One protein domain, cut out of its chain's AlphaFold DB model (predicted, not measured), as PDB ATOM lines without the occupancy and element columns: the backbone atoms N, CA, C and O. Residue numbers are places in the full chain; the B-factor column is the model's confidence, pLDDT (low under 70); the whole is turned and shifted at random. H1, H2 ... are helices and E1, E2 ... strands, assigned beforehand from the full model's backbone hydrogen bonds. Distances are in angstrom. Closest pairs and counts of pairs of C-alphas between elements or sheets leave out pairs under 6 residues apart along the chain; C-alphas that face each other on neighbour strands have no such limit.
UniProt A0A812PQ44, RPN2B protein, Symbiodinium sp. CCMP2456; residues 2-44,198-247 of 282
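This is residues 2 to 44 and 198 to 247 of the 282 residues of the protein "RPN2B protein" of Symbiodinium sp. CCMP2456 (UniProt A0A812PQ44). Little regular structure: a small sheet of E1, E5 and E4 and a separate two-strand ribbon, E2 and E3, amid long loops, with short H1 far from the sheet. Residues 204 to 228 pair briefly with both E1 and E2. The 93 printed residues run E1 E2 H1 E3 E4 E5, mostly strand, 27 in named elements; the sheet E1 E5 E4 is mixed, the ribbon antiparallel. The whole is compact, radius of gyration 14.0 A, spanning 41 by 38 by 21 A.

E5, residues 239 to 245, is parallel to E1, residues 10 to 14 (N 12 and O 239, 3.0 A). It forms an antiparallel hairpin with E4, residues 229 to 231; N 230 and O 244 are 2.9 A apart. E2, residues 31 to 34, is antiparallel to E3, residues 200 to 203; N 32 and O 202 are 2.9 A apart. H1, residues 38 to 41, is too short for an O i to N i+4 pair.

E1, 12.6 A, begins at C-alpha 10 (179.359, 198.990, 230.496); E5, 18.8 A, ends at C-alpha 245 (175.847, 211.819, 247.010).

Residues 45 to 197 are cut out, a C-alpha gap of 18.7 A. Links E1 to E2 and E3 to E4 are long. Confidence is under 70 at residues 17 to 23 and 222 to 224.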
ATOM      1  N   PHE A   2     191.252 196.628 214.501       88.88
ATOM      2  CA  PHE A   2     189.946 196.423 215.159       88.88
ATOM      3  C   PHE A   2     189.836 196.989 216.583       88.88
ATOM      4  O   PHE A   2     188.765 197.469 216.941       88.88
ATOM      5  N   SER A   3     190.923 196.995 217.366       93.75
ATOM      6  CA  SER A   3     190.922 197.447 218.772       93.75
ATOM      7  C   SER A   3     190.237 198.811 218.976       93.75
ATOM      8  O   SER A   3     189.321 198.927 219.784       93.75
ATOM      9  N   LEU A   4     190.558 199.812 218.144       93.88
ATOM     10  CA  LEU A   4     189.981 201.164 218.232       93.88
ATOM     11  C   LEU A   4     188.469 201.245 217.939       93.88
ATOM     12  O   LEU A   4     187.847 202.258 218.242       93.88
ATOM     13  N   THR A   5     187.868 200.206 217.348       94.00
ATOM     14  CA  THR A   5     186.418 200.153 217.071       94.00
ATOM     15  C   THR A   5     185.611 199.508 218.204       94.00
ATOM     16  O   THR A   5     184.388 199.647 218.253       94.00
ATOM     17  N   LEU A   6     186.280 198.828 219.143       91.62
ATOM     18  CA  LEU A   6     185.650 198.120 220.256       91.62
ATOM     19  C   LEU A   6     185.302 199.091 221.393       91.62
ATOM     20  O   LEU A   6     186.063 199.283 222.337       91.62
ATOM     21  N   THR A   7     184.119 199.702 221.314       89.19
ATOM     22  CA  THR A   7     183.594 200.542 222.404       89.19
ATOM     23  C   THR A   7     182.973 199.674 223.514       89.19
ATOM     24  O   THR A   7     181.999 198.959 223.254       89.19
ATOM     25  N   PRO A   8     183.495 199.694 224.760       88.94
ATOM     26  CA  PRO A   8     182.992 198.834 225.830       88.94
ATOM     27  C   PRO A   8     181.580 199.244 226.268       88.94
ATOM     28  O   PRO A   8     181.294 200.411 226.537       88.94
ATOM     29  N   THR A   9     180.679 198.264 226.370       89.75
ATOM     30  CA  THR A   9     179.259 198.471 226.704       89.75
ATOM     31  C   THR A   9     178.982 198.180 228.182       89.75
ATOM     32  O   THR A   9     178.280 197.241 228.549       89.75
ATOM     33  N   ALA A  10     179.563 199.012 229.046       90.00
ATOM     34  CA  ALA A  10     179.359 198.990 230.496       90.00
ATOM     35  C   ALA A  10     178.551 200.207 230.980       90.00
ATOM     36  O   ALA A  10     178.412 201.200 230.263       90.00
ATOM     37  N   LEU A  11     178.045 200.137 232.209       89.88
ATOM     38  CA  LEU A  11     177.516 201.249 232.991       89.88
ATOM     39  C   LEU A  11     178.331 201.333 234.286       89.88
ATOM     40  O   LEU A  11     178.398 200.370 235.049       89.88
ATOM     41  N   ILE A  12     178.975 202.480 234.497       90.25
ATOM     42  CA  ILE A  12     179.877 202.714 235.629       90.25
ATOM     43  C   ILE A  12     179.417 203.985 236.334       90.25
ATOM     44  O   ILE A  12     179.534 205.087 235.792       90.25
ATOM     45  N   GLY A  13     178.860 203.822 237.531       87.88
ATOM     46  CA  GLY A  13     178.519 204.917 238.425       87.88
ATOM     47  C   GLY A  13     179.769 205.425 239.136       87.88
ATOM     48  O   GLY A  13     180.482 204.638 239.755       87.88
ATOM     49  N   VAL A  14     180.033 206.729 239.059       87.88
ATOM     50  CA  VAL A  14     181.181 207.361 239.725       87.88
ATOM     51  C   VAL A  14     180.698 208.569 240.518       87.88
ATOM     52  O   VAL A  14     180.016 209.440 239.972       87.88
ATOM     53  N   ALA A  15     181.034 208.614 241.803       83.19
ATOM     54  CA  ALA A  15     180.709 209.709 242.707       83.19
ATOM     55  C   ALA A  15     181.947 210.597 242.946       83.19
ATOM     56  O   ALA A  15     183.073 210.088 242.951       83.19
ATOM     57  N   PRO A  16     181.775 211.911 243.168       76.56
ATOM     58  CA  PRO A  16     182.783 212.698 243.858       76.56
ATOM     59  C   PRO A  16     182.794 212.268 245.330       76.56
ATOM     60  O   PRO A  16     181.755 212.314 245.986       76.56
ATOM     61  N   SER A  17     183.950 211.837 245.833       65.75
ATOM     62  CA  SER A  17     184.127 211.543 247.259       65.75
ATOM     63  C   SER A  17     184.135 212.839 248.074       65.75
ATOM     64  O   SER A  17     184.559 213.887 247.576       65.75
ATOM     65  N   ALA A  18     183.736 212.776 249.344       59.94
ATOM     66  CA  ALA A  18     183.905 213.873 250.297       59.94
ATOM     67  C   ALA A  18     185.392 214.238 250.536       59.94
ATOM     68  O   ALA A  18     185.695 215.337 251.005       59.94
ATOM     69  N   SER A  19     186.334 213.349 250.184       46.88
ATOM     70  CA  SER A  19     187.777 213.629 250.185       46.88
ATOM     71  C   SER A  19     188.168 214.604 249.066       46.88
ATOM     72  O   SER A  19     188.048 214.301 247.880       46.88
ATOM     73  N   ILE A  20     188.729 215.759 249.442       47.84
ATOM     74  CA  ILE A  20     189.133 216.845 248.524       47.84
ATOM     75  C   ILE A  20     190.200 216.435 247.482       47.84
ATOM     76  O   ILE A  20     190.375 217.111 246.460       47.84
ATOM     77  N   THR A  21     190.907 215.330 247.732       50.22
ATOM     78  CA  THR A  21     191.999 214.811 246.896       50.22
ATOM     79  C   THR A  21     191.497 213.852 245.809       50.22
ATOM     80  O   THR A  21     191.924 213.957 244.657       50.22
ATOM     81  N   ASP A  22     190.536 212.980 246.131       56.78
ATOM     82  CA  ASP A  22     190.224 211.773 245.347       56.78
ATOM     83  C   ASP A  22     188.915 211.939 244.560       56.78
ATOM     84  O   ASP A  22     187.835 211.490 244.950       56.78
ATOM     85  N   LYS A  23     188.997 212.670 243.450       65.88
ATOM     86  CA  LYS A  23     187.843 213.409 242.910       65.88
ATOM     87  C   LYS A  23     186.780 212.583 242.178       65.88
ATOM     88  O   LYS A  23     185.704 213.122 241.938       65.88
ATOM     89  N   LEU A  24     187.052 211.327 241.827       77.12
ATOM     90  CA  LEU A  24     186.127 210.412 241.146       77.12
ATOM     91  C   LEU A  24     186.366 208.989 241.687       77.12
ATOM     92  O   LEU A  24     187.392 208.391 241.384       77.12
ATOM     93  N   LYS A  25     185.430 208.448 242.473       78.88
ATOM     94  CA  LYS A  25     185.509 207.101 243.069       78.88
ATOM     95  C   LYS A  25     184.245 206.293 242.763       78.88
ATOM     96  O   LYS A  25     183.166 206.856 242.573       78.88
ATOM     97  N   ILE A  26     184.375 204.969 242.673       84.56
ATOM     98  CA  ILE A  26     183.271 204.056 242.333       84.56
ATOM     99  C   ILE A  26     182.622 203.572 243.643       84.56
ATOM    100  O   ILE A  26     183.261 202.815 244.375       84.56
ATOM    101  N   PRO A  27     181.382 203.979 243.977       83.56
ATOM    102  CA  PRO A  27     180.700 203.469 245.162       83.56
ATOM    103  C   PRO A  27     180.187 202.043 244.937       83.56
ATOM    104  O   PRO A  27     179.578 201.755 243.901       83.56
ATOM    105  N   LYS A  28     180.377 201.182 245.944       79.88
ATOM    106  CA  LYS A  28     179.789 199.833 246.022       79.88
ATOM    107  C   LYS A  28     178.273 199.907 246.218       79.88
ATOM    108  O   LYS A  28     177.523 199.183 245.573       79.88
ATOM    109  N   ASN A  29     177.811 200.872 247.015       80.25
ATOM    110  CA  ASN A  29     176.402 201.019 247.406       80.25
ATOM    111  C   ASN A  29     175.534 201.730 246.340       80.25
ATOM    112  O   ASN A  29     174.545 202.388 246.668       80.25
ATOM    113  N   PHE A  30     175.898 201.618 245.056       85.31
ATOM    114  CA  PHE A  30     175.080 202.044 243.918       85.31
ATOM    115  C   PHE A  30     174.665 200.819 243.097       85.31
ATOM    116  O   PHE A  30     175.513 200.122 242.546       85.31
ATOM    117  N   SER A  31     173.359 200.579 242.990       87.94
ATOM    118  CA  SER A  31     172.793 199.471 242.218       87.94
ATOM    119  C   SER A  31     171.730 199.950 241.228       87.94
ATOM    120  O   SER A  31     171.135 201.022 241.368       87.94
ATOM    121  N   VAL A  32     171.523 199.160 240.175       89.38
ATOM    122  CA  VAL A  32     170.714 199.515 239.005       89.38
ATOM    123  C   VAL A  32     169.726 198.390 238.713       89.38
ATOM    124  O   VAL A  32     170.115 197.232 238.607       89.38
ATOM    125  N   ARG A  33     168.438 198.712 238.558       90.56
ATOM    126  CA  ARG A  33     167.371 197.722 238.348       90.56
ATOM    127  C   ARG A  33     167.105 197.545 236.854       90.56
ATOM    128  O   ARG A  33     166.522 198.424 236.215       90.56
ATOM    129  N   SER A  34     167.535 196.414 236.304       91.12
ATOM    130  CA  SER A  34     167.226 195.961 234.946       91.12
ATOM    131  C   SER A  34     165.858 195.279 234.956       91.12
ATOM    132  O   SER A  34     165.726 194.180 235.483       91.12
ATOM    133  N   GLY A  35     164.832 195.918 234.389       90.19
ATOM    134  CA  GLY A  35     163.478 195.357 234.249       90.19
ATOM    135  C   GLY A  35     163.364 194.344 233.105       90.19
ATOM    136  O   GLY A  35     162.538 194.520 232.211       90.19
ATOM    137  N   ALA A  36     164.253 193.352 233.082       88.38
ATOM    138  CA  ALA A  36     164.290 192.273 232.104       88.38
ATOM    139  C   ALA A  36     164.894 190.999 232.716       88.38
ATOM    140  O   ALA A  36     165.715 191.074 233.627       88.38
ATOM    141  N   ARG A  37     164.519 189.839 232.160       88.81
ATOM    142  CA  ARG A  37     165.008 188.512 232.571       88.81
ATOM    143  C   ARG A  37     166.534 188.412 232.376       88.81
ATOM    144  O   ARG A  37     166.979 188.679 231.256       88.81
ATOM    145  N   PRO A  38     167.320 187.969 233.381       87.19
ATOM    146  CA  PRO A  38     168.776 187.833 233.269       87.19
ATOM    147  C   PRO A  38     169.226 187.000 232.062       87.19
ATOM    148  O   PRO A  38     170.151 187.386 231.355       87.19
ATOM    149  N   SER A  39     168.523 185.903 231.764       87.81
ATOM    150  CA  SER A  39     168.799 184.995 230.640       87.81
ATOM    151  C   SER A  39     168.844 185.681 229.272       87.81
ATOM    152  O   SER A  39     169.699 185.357 228.449       87.81
ATOM    153  N   LEU A  40     167.989 186.683 229.037       88.50
ATOM    154  CA  LEU A  40     167.943 187.441 227.780       88.50
ATOM    155  C   LEU A  40     169.214 188.278 227.548       88.50
ATOM    156  O   LEU A  40     169.559 188.585 226.406       88.50
ATOM    157  N   PHE A  41     169.904 188.652 228.627       89.06
ATOM    158  CA  PHE A  41     171.121 189.464 228.612       89.06
ATOM    159  C   PHE A  41     172.300 188.775 229.316       89.06
ATOM    160  O   PHE A  41     173.252 189.447 229.724       89.06
ATOM    161  N   ALA A  42     172.271 187.444 229.414       89.44
ATOM    162  CA  ALA A  42     173.352 186.627 229.948       89.44
ATOM    163  C   ALA A  42     174.580 186.631 229.015       89.44
ATOM    164  O   ALA A  42     174.576 187.199 227.916       89.44
ATOM    165  N   TYR A  43     175.684 186.027 229.452       91.19
ATOM    166  CA  TYR A  43     176.686 185.548 228.496       91.19
ATOM    167  C   TYR A  43     176.191 184.229 227.883       91.19
ATOM    168  O   TYR A  43     175.491 183.487 228.573       91.19
ATOM    169  N   PRO A  44     176.534 183.916 226.618       88.81
ATOM    170  CA  PRO A  44     176.353 182.560 226.117       88.81
ATOM    171  C   PRO A  44     177.144 181.596 227.006       88.81
ATOM    172  O   PRO A  44     178.264 181.916 227.416       88.81
ATOM    173  N   THR A 198     161.917 188.430 236.602       81.19
ATOM    174  CA  THR A 198     161.672 189.418 235.534       81.19
ATOM    175  C   THR A 198     162.516 190.687 235.706       81.19
ATOM    176  O   THR A 198     162.544 191.537 234.819       81.19
ATOM    177  N   GLU A 199     163.189 190.829 236.848       86.38
ATOM    178  CA  GLU A 199     163.992 191.980 237.224       86.38
ATOM    179  C   GLU A 199     165.308 191.545 237.870       86.38
ATOM    180  O   GLU A 199     165.341 190.618 238.678       86.38
ATOM    181  N   GLU A 200     166.380 192.268 237.563       88.38
ATOM    182  CA  GLU A 200     167.726 192.019 238.071       88.38
ATOM    183  C   GLU A 200     168.280 193.292 238.725       88.38
ATOM    184  O   GLU A 200     168.194 194.383 238.151       88.38
ATOM    185  N   ILE A 201     168.852 193.170 239.927       90.00
ATOM    186  CA  ILE A 201     169.544 194.272 240.609       90.00
ATOM    187  C   ILE A 201     171.040 194.128 240.323       90.00
ATOM    188  O   ILE A 201     171.738 193.332 240.946       90.00
ATOM    189  N   LEU A 202     171.519 194.908 239.360       87.62
ATOM    190  CA  LEU A 202     172.911 194.942 238.934       87.62
ATOM    191  C   LEU A 202     173.734 195.815 239.888       87.62
ATOM    192  O   LEU A 202     173.356 196.955 240.174       87.62
ATOM    193  N   SER A 203     174.874 195.300 240.346       88.38
ATOM    194  CA  SER A 203     175.857 196.083 241.103       88.38
ATOM    195  C   SER A 203     176.740 196.930 240.177       88.38
ATOM    196  O   SER A 203     176.870 196.660 238.983       88.38
ATOM    197  N   ASN A 204     177.351 197.971 240.728       88.50
ATOM    198  CA  ASN A 204     178.319 198.826 240.050       88.50
ATOM    199  C   ASN A 204     179.732 198.209 240.150       88.50
ATOM    200  O   ASN A 204     180.115 197.843 241.258       88.50
ATOM    201  N   PRO A 205     180.537 198.124 239.072       88.69
ATOM    202  CA  PRO A 205     180.212 198.371 237.663       88.69
ATOM    203  C   PRO A 205     179.498 197.177 236.998       88.69
ATOM    204  O   PRO A 205     179.824 196.023 237.264       88.69
ATOM    205  N   CYS A 206     178.585 197.442 236.056       88.00
ATOM    206  CA  CYS A 206     177.834 196.396 235.339       88.00
ATOM    207  C   CYS A 206     177.993 196.462 233.812       88.00
ATOM    208  O   CYS A 206     178.215 197.523 233.223       88.00
ATOM    209  N   ARG A 207     177.831 195.315 233.136       91.06
ATOM    210  CA  ARG A 207     177.643 195.261 231.676       91.06
ATOM    211  C   ARG A 207     176.234 195.743 231.333       91.06
ATOM    212  O   ARG A 207     175.278 195.321 231.971       91.06
ATOM    213  N   VAL A 208     176.106 196.572 230.296       90.62
ATOM    214  CA  VAL A 208     174.815 197.050 229.783       90.62
ATOM    215  C   VAL A 208     174.802 197.005 228.261       90.62
ATOM    216  O   VAL A 208     175.389 197.855 227.582       90.62
ATOM    217  N   LEU A 209     174.081 196.023 227.718       91.12
ATOM    218  CA  LEU A 209     173.893 195.858 226.278       91.12
ATOM    219  C   LEU A 209     172.978 196.954 225.706       91.12
ATOM    220  O   LEU A 209     172.102 197.473 226.394       91.12
ATOM    221  N   LYS A 210     173.130 197.296 224.418       90.19
ATOM    222  CA  LYS A 210     172.347 198.377 223.774       90.19
ATOM    223  C   LYS A 210     170.827 198.168 223.879       90.19
ATOM    224  O   LYS A 210     170.116 199.132 224.131       90.19
ATOM    225  N   GLY A 211     170.343 196.927 223.762       91.06
ATOM    226  CA  GLY A 211     168.927 196.581 223.967       91.06
ATOM    227  C   GLY A 211     168.473 196.562 225.436       91.06
ATOM    228  O   GLY A 211     167.283 196.672 225.708       91.06
ATOM    229  N   GLN A 212     169.403 196.477 226.391       91.81
ATOM    230  CA  GLN A 212     169.121 196.491 227.833       91.81
ATOM    231  C   GLN A 212     168.911 197.918 228.371       91.81
ATOM    232  O   GLN A 212     168.169 198.119 229.330       91.81
ATOM    233  N   VAL A 213     169.494 198.925 227.703       90.94
ATOM    234  CA  VAL A 213     169.381 200.366 228.022       90.94
ATOM    235  C   VAL A 213     167.932 200.805 228.275       90.94
ATOM    236  O   VAL A 213     167.684 201.591 229.187       90.94
ATOM    237  N   GLN A 214     166.956 200.304 227.514       90.38
ATOM    238  CA  GLN A 214     165.553 200.698 227.694       90.38
ATOM    239  C   GLN A 214     164.954 200.189 229.020       90.38
ATOM    240  O   GLN A 214     164.254 200.947 229.691       90.38
ATOM    241  N   PHE A 215     165.305 198.966 229.433       90.19
ATOM    242  CA  PHE A 215     164.800 198.287 230.635       90.19
ATOM    243  C   PHE A 215     165.464 198.753 231.939       90.19
ATOM    244  O   PHE A 215     164.969 198.461 233.024       90.19
ATOM    245  N   ILE A 216     166.581 199.478 231.857       91.44
ATOM    246  CA  ILE A 216     167.287 199.987 233.037       91.44
ATOM    247  C   ILE A 216     166.501 201.102 233.726       91.44
ATOM    248  O   ILE A 216     166.054 202.065 233.096       91.44
ATOM    249  N   SER A 217     166.397 200.998 235.044       89.31
ATOM    250  CA  SER A 217     165.810 201.989 235.938       89.31
ATOM    251  C   SER A 217     166.710 202.205 237.158       89.31
ATOM    252  O   SER A 217     167.416 201.298 237.601       89.31
ATOM    253  N   PHE A 218     166.695 203.423 237.698       88.81
ATOM    254  CA  PHE A 218     167.433 203.766 238.912       88.81
ATOM    255  C   PHE A 218     166.468 203.706 240.106       88.81
ATOM    256  O   PHE A 218     165.569 204.552 240.186       88.81
ATOM    257  N   PRO A 219     166.585 202.708 241.002       83.50
ATOM    258  CA  PRO A 219     165.738 202.633 242.186       83.50
ATOM    259  C   PRO A 219     166.020 203.826 243.112       83.50
ATOM    260  O   PRO A 219     167.169 204.135 243.415       83.50
ATOM    261  N   LYS A 220     164.961 204.512 243.560       76.12
ATOM    262  CA  LYS A 220     165.063 205.614 244.540       76.12
ATOM    263  C   LYS A 220     165.242 205.104 245.972       76.12
ATOM    264  O   LYS A 220     165.763 205.816 246.822       76.12
ATOM    265  N   GLU A 221     164.819 203.868 246.205       72.19
ATOM    266  CA  GLU A 221     164.890 203.137 247.462       72.19
ATOM    267  C   GLU A 221     165.459 201.753 247.145       72.19
ATOM    268  O   GLU A 221     164.989 201.082 246.224       72.19
ATOM    269  N   VAL A 222     166.486 201.340 247.883       67.50
ATOM    270  CA  VAL A 222     167.121 200.023 247.769       67.50
ATOM    271  C   VAL A 222     166.975 199.348 249.126       67.50
ATOM    272  O   VAL A 222     167.387 199.901 250.143       67.50
ATOM    273  N   SER A 223     166.333 198.179 249.153       60.22
ATOM    274  CA  SER A 223     166.087 197.399 250.379       60.22
ATOM    275  C   SER A 223     165.411 198.186 251.520       60.22
ATOM    276  O   SER A 223     165.688 197.949 252.691       60.22
ATOM    277  N   GLY A 224     164.527 199.134 251.183       65.62
ATOM    278  CA  GLY A 224     163.811 199.987 252.146       65.62
ATOM    279  C   GLY A 224     164.560 201.250 252.594       65.62
ATOM    280  O   GLY A 224     163.980 202.078 253.290       65.62
ATOM    281  N   THR A 225     165.810 201.441 252.162       70.62
ATOM    282  CA  THR A 225     166.618 202.632 252.463       70.62
ATOM    283  C   THR A 225     166.694 203.550 251.245       70.62
ATOM    284  O   THR A 225     166.940 203.095 250.125       70.62
ATOM    285  N   THR A 226     166.530 204.861 251.444       74.62
ATOM    286  CA  THR A 226     166.680 205.863 250.375       74.62
ATOM    287  C   THR A 226     168.076 205.789 249.756       74.62
ATOM    288  O   THR A 226     169.089 205.902 250.460       74.62
ATOM    289  N   ALA A 227     168.127 205.627 248.432       77.62
ATOM    290  CA  ALA A 227     169.363 205.476 247.677       77.62
ATOM    291  C   ALA A 227     170.273 206.695 247.889       77.62
ATOM    292  O   ALA A 227     169.923 207.822 247.535       77.62
ATOM    293  N   ARG A 228     171.451 206.455 248.476       82.00
ATOM    294  CA  ARG A 228     172.437 207.496 248.800       82.00
ATOM    295  C   ARG A 228     172.919 208.241 247.554       82.00
ATOM    296  O   ARG A 228     173.038 209.463 247.568       82.00
ATOM    297  N   TYR A 229     173.172 207.495 246.483       83.75
ATOM    298  CA  TYR A 229     173.724 208.014 245.239       83.75
ATOM    299  C   TYR A 229     172.635 208.191 244.184       83.75
ATOM    300  O   TYR A 229     172.080 207.212 243.683       83.75
ATOM    301  N   LYS A 230     172.362 209.441 243.793       86.81
ATOM    302  CA  LYS A 230     171.434 209.754 242.701       86.81
ATOM    303  C   LYS A 230     172.198 210.090 241.410       86.81
ATOM    304  O   LYS A 230     173.067 210.961 241.447       86.81
ATOM    305  N   PRO A 231     171.862 209.504 240.246       89.19
ATOM    306  CA  PRO A 231     172.466 209.905 238.978       89.19
ATOM    307  C   PRO A 231     172.148 211.359 238.609       89.19
ATOM    308  O   PRO A 231     171.011 211.818 238.721       89.19
ATOM    309  N   LEU A 232     173.162 212.075 238.119       86.31
ATOM    310  CA  LEU A 232     173.050 213.454 237.639       86.31
ATOM    311  C   LEU A 232     172.276 213.552 236.311       86.31
ATOM    312  O   LEU A 232     171.607 214.551 236.063       86.31
ATOM    313  N   LEU A 233     172.366 212.519 235.465       87.88
ATOM    314  CA  LEU A 233     171.672 212.424 234.178       87.88
ATOM    315  C   LEU A 233     170.870 211.117 234.114       87.88
ATOM    316  O   LEU A 233     171.355 210.121 233.585       87.88
ATOM    317  N   GLU A 234     169.629 211.126 234.606       84.94
ATOM    318  CA  GLU A 234     168.721 209.959 234.576       84.94
ATOM    319  C   GLU A 234     168.485 209.406 233.151       84.94
ATOM    320  O   GLU A 234     168.237 208.214 232.973       84.94
ATOM    321  N   SER A 235     168.634 210.243 232.117       87.19
ATOM    322  CA  SER A 235     168.559 209.836 230.705       87.19
ATOM    323  C   SER A 235     169.760 209.003 230.228       87.19
ATOM    324  O   SER A 235     169.653 208.309 229.217       87.19
ATOM    325  N   ARG A 236     170.916 209.064 230.909       86.81
ATOM    326  CA  ARG A 236     172.114 208.287 230.552       86.81
ATOM    327  C   ARG A 236     172.116 206.968 231.324       86.81
ATOM    328  O   ARG A 236     172.443 206.928 232.502       86.81
ATOM    329  N   LYS A 237     171.841 205.876 230.612       88.50
ATOM    330  CA  LYS A 237     171.820 204.506 231.157       88.50
ATOM    331  C   LYS A 237     172.966 203.617 230.632       88.50
ATOM    332  O   LYS A 237     172.878 202.400 230.703       88.50
ATOM    333  N   GLN A 238     174.020 204.211 230.064       89.06
ATOM    334  CA  GLN A 238     175.216 203.514 229.566       89.06
ATOM    335  C   GLN A 238     176.451 204.428 229.652       89.06
ATOM    336  O   GLN A 238     176.331 205.651 229.539       89.06
ATOM    337  N   GLY A 239     177.633 203.831 229.805       88.38
ATOM    338  CA  GLY A 239     178.918 204.508 229.957       88.38
ATOM    339  C   GLY A 239     179.141 205.024 231.380       88.38
ATOM    340  O   GLY A 239     178.513 204.563 232.333       88.38
ATOM    341  N   PHE A 240     180.031 206.004 231.520       88.44
ATOM    342  CA  PHE A 240     180.260 206.687 232.792       88.44
ATOM    343  C   PHE A 240     179.056 207.553 233.172       88.44
ATOM    344  O   PHE A 240     178.602 208.386 232.378       88.44
ATOM    345  N   LEU A 241     178.565 207.374 234.393       88.56
ATOM    346  CA  LEU A 241     177.417 208.070 234.957       88.56
ATOM    347  C   LEU A 241     177.846 208.783 236.241       88.56
ATOM    348  O   LEU A 241     178.202 208.140 237.225       88.56
ATOM    349  N   LEU A 242     177.813 210.117 236.226       87.31
ATOM    350  CA  LEU A 242     178.133 210.910 237.410       87.31
ATOM    351  C   LEU A 242     176.992 210.790 238.423       87.31
ATOM    352  O   LEU A 242     175.826 211.036 238.096       87.31
ATOM    353  N   LEU A 243     177.351 210.441 239.651       86.62
ATOM    354  CA  LEU A 243     176.460 210.323 240.795       86.62
ATOM    355  C   LEU A 243     176.617 211.557 241.690       86.62
ATOM    356  O   LEU A 243     177.721 212.061 241.884       86.62
ATOM    357  N   ARG A 244     175.512 212.040 242.256       85.56
ATOM    358  CA  ARG A 244     175.505 212.942 243.411       85.56
ATOM    359  C   ARG A 244     175.286 212.104 244.661       85.56
ATOM    360  O   ARG A 244     174.306 211.360 244.711       85.56
ATOM    361  N   ASP A 245     176.156 212.254 245.650       84.44
ATOM    362  CA  ASP A 245     175.847 211.819 247.010       84.44
ATOM    363  C   ASP A 245     174.788 212.758 247.620       84.44
ATOM    364  O   ASP A 245     174.813 213.972 247.400       84.44
ATOM    365  N   LEU A 246     173.833 212.180 248.345       81.00
ATOM    366  CA  LEU A 246     172.791 212.870 249.102       81.00
ATOM    367  C   LEU A 246     172.988 212.756 250.626       81.00
ATOM    368  O   LEU A 246     172.294 213.453 251.364       81.00
ATOM    369  N   ARG A 247     173.886 211.881 251.106       75.94
ATOM    370  CA  ARG A 247     174.158 211.631 252.535       75.94
ATOM    371  C   ARG A 247     175.672 211.474 252.806       75.94
ATOM    372  O   ARG A 247     176.099 210.395 253.212       75.94
TER     373      ARG A 247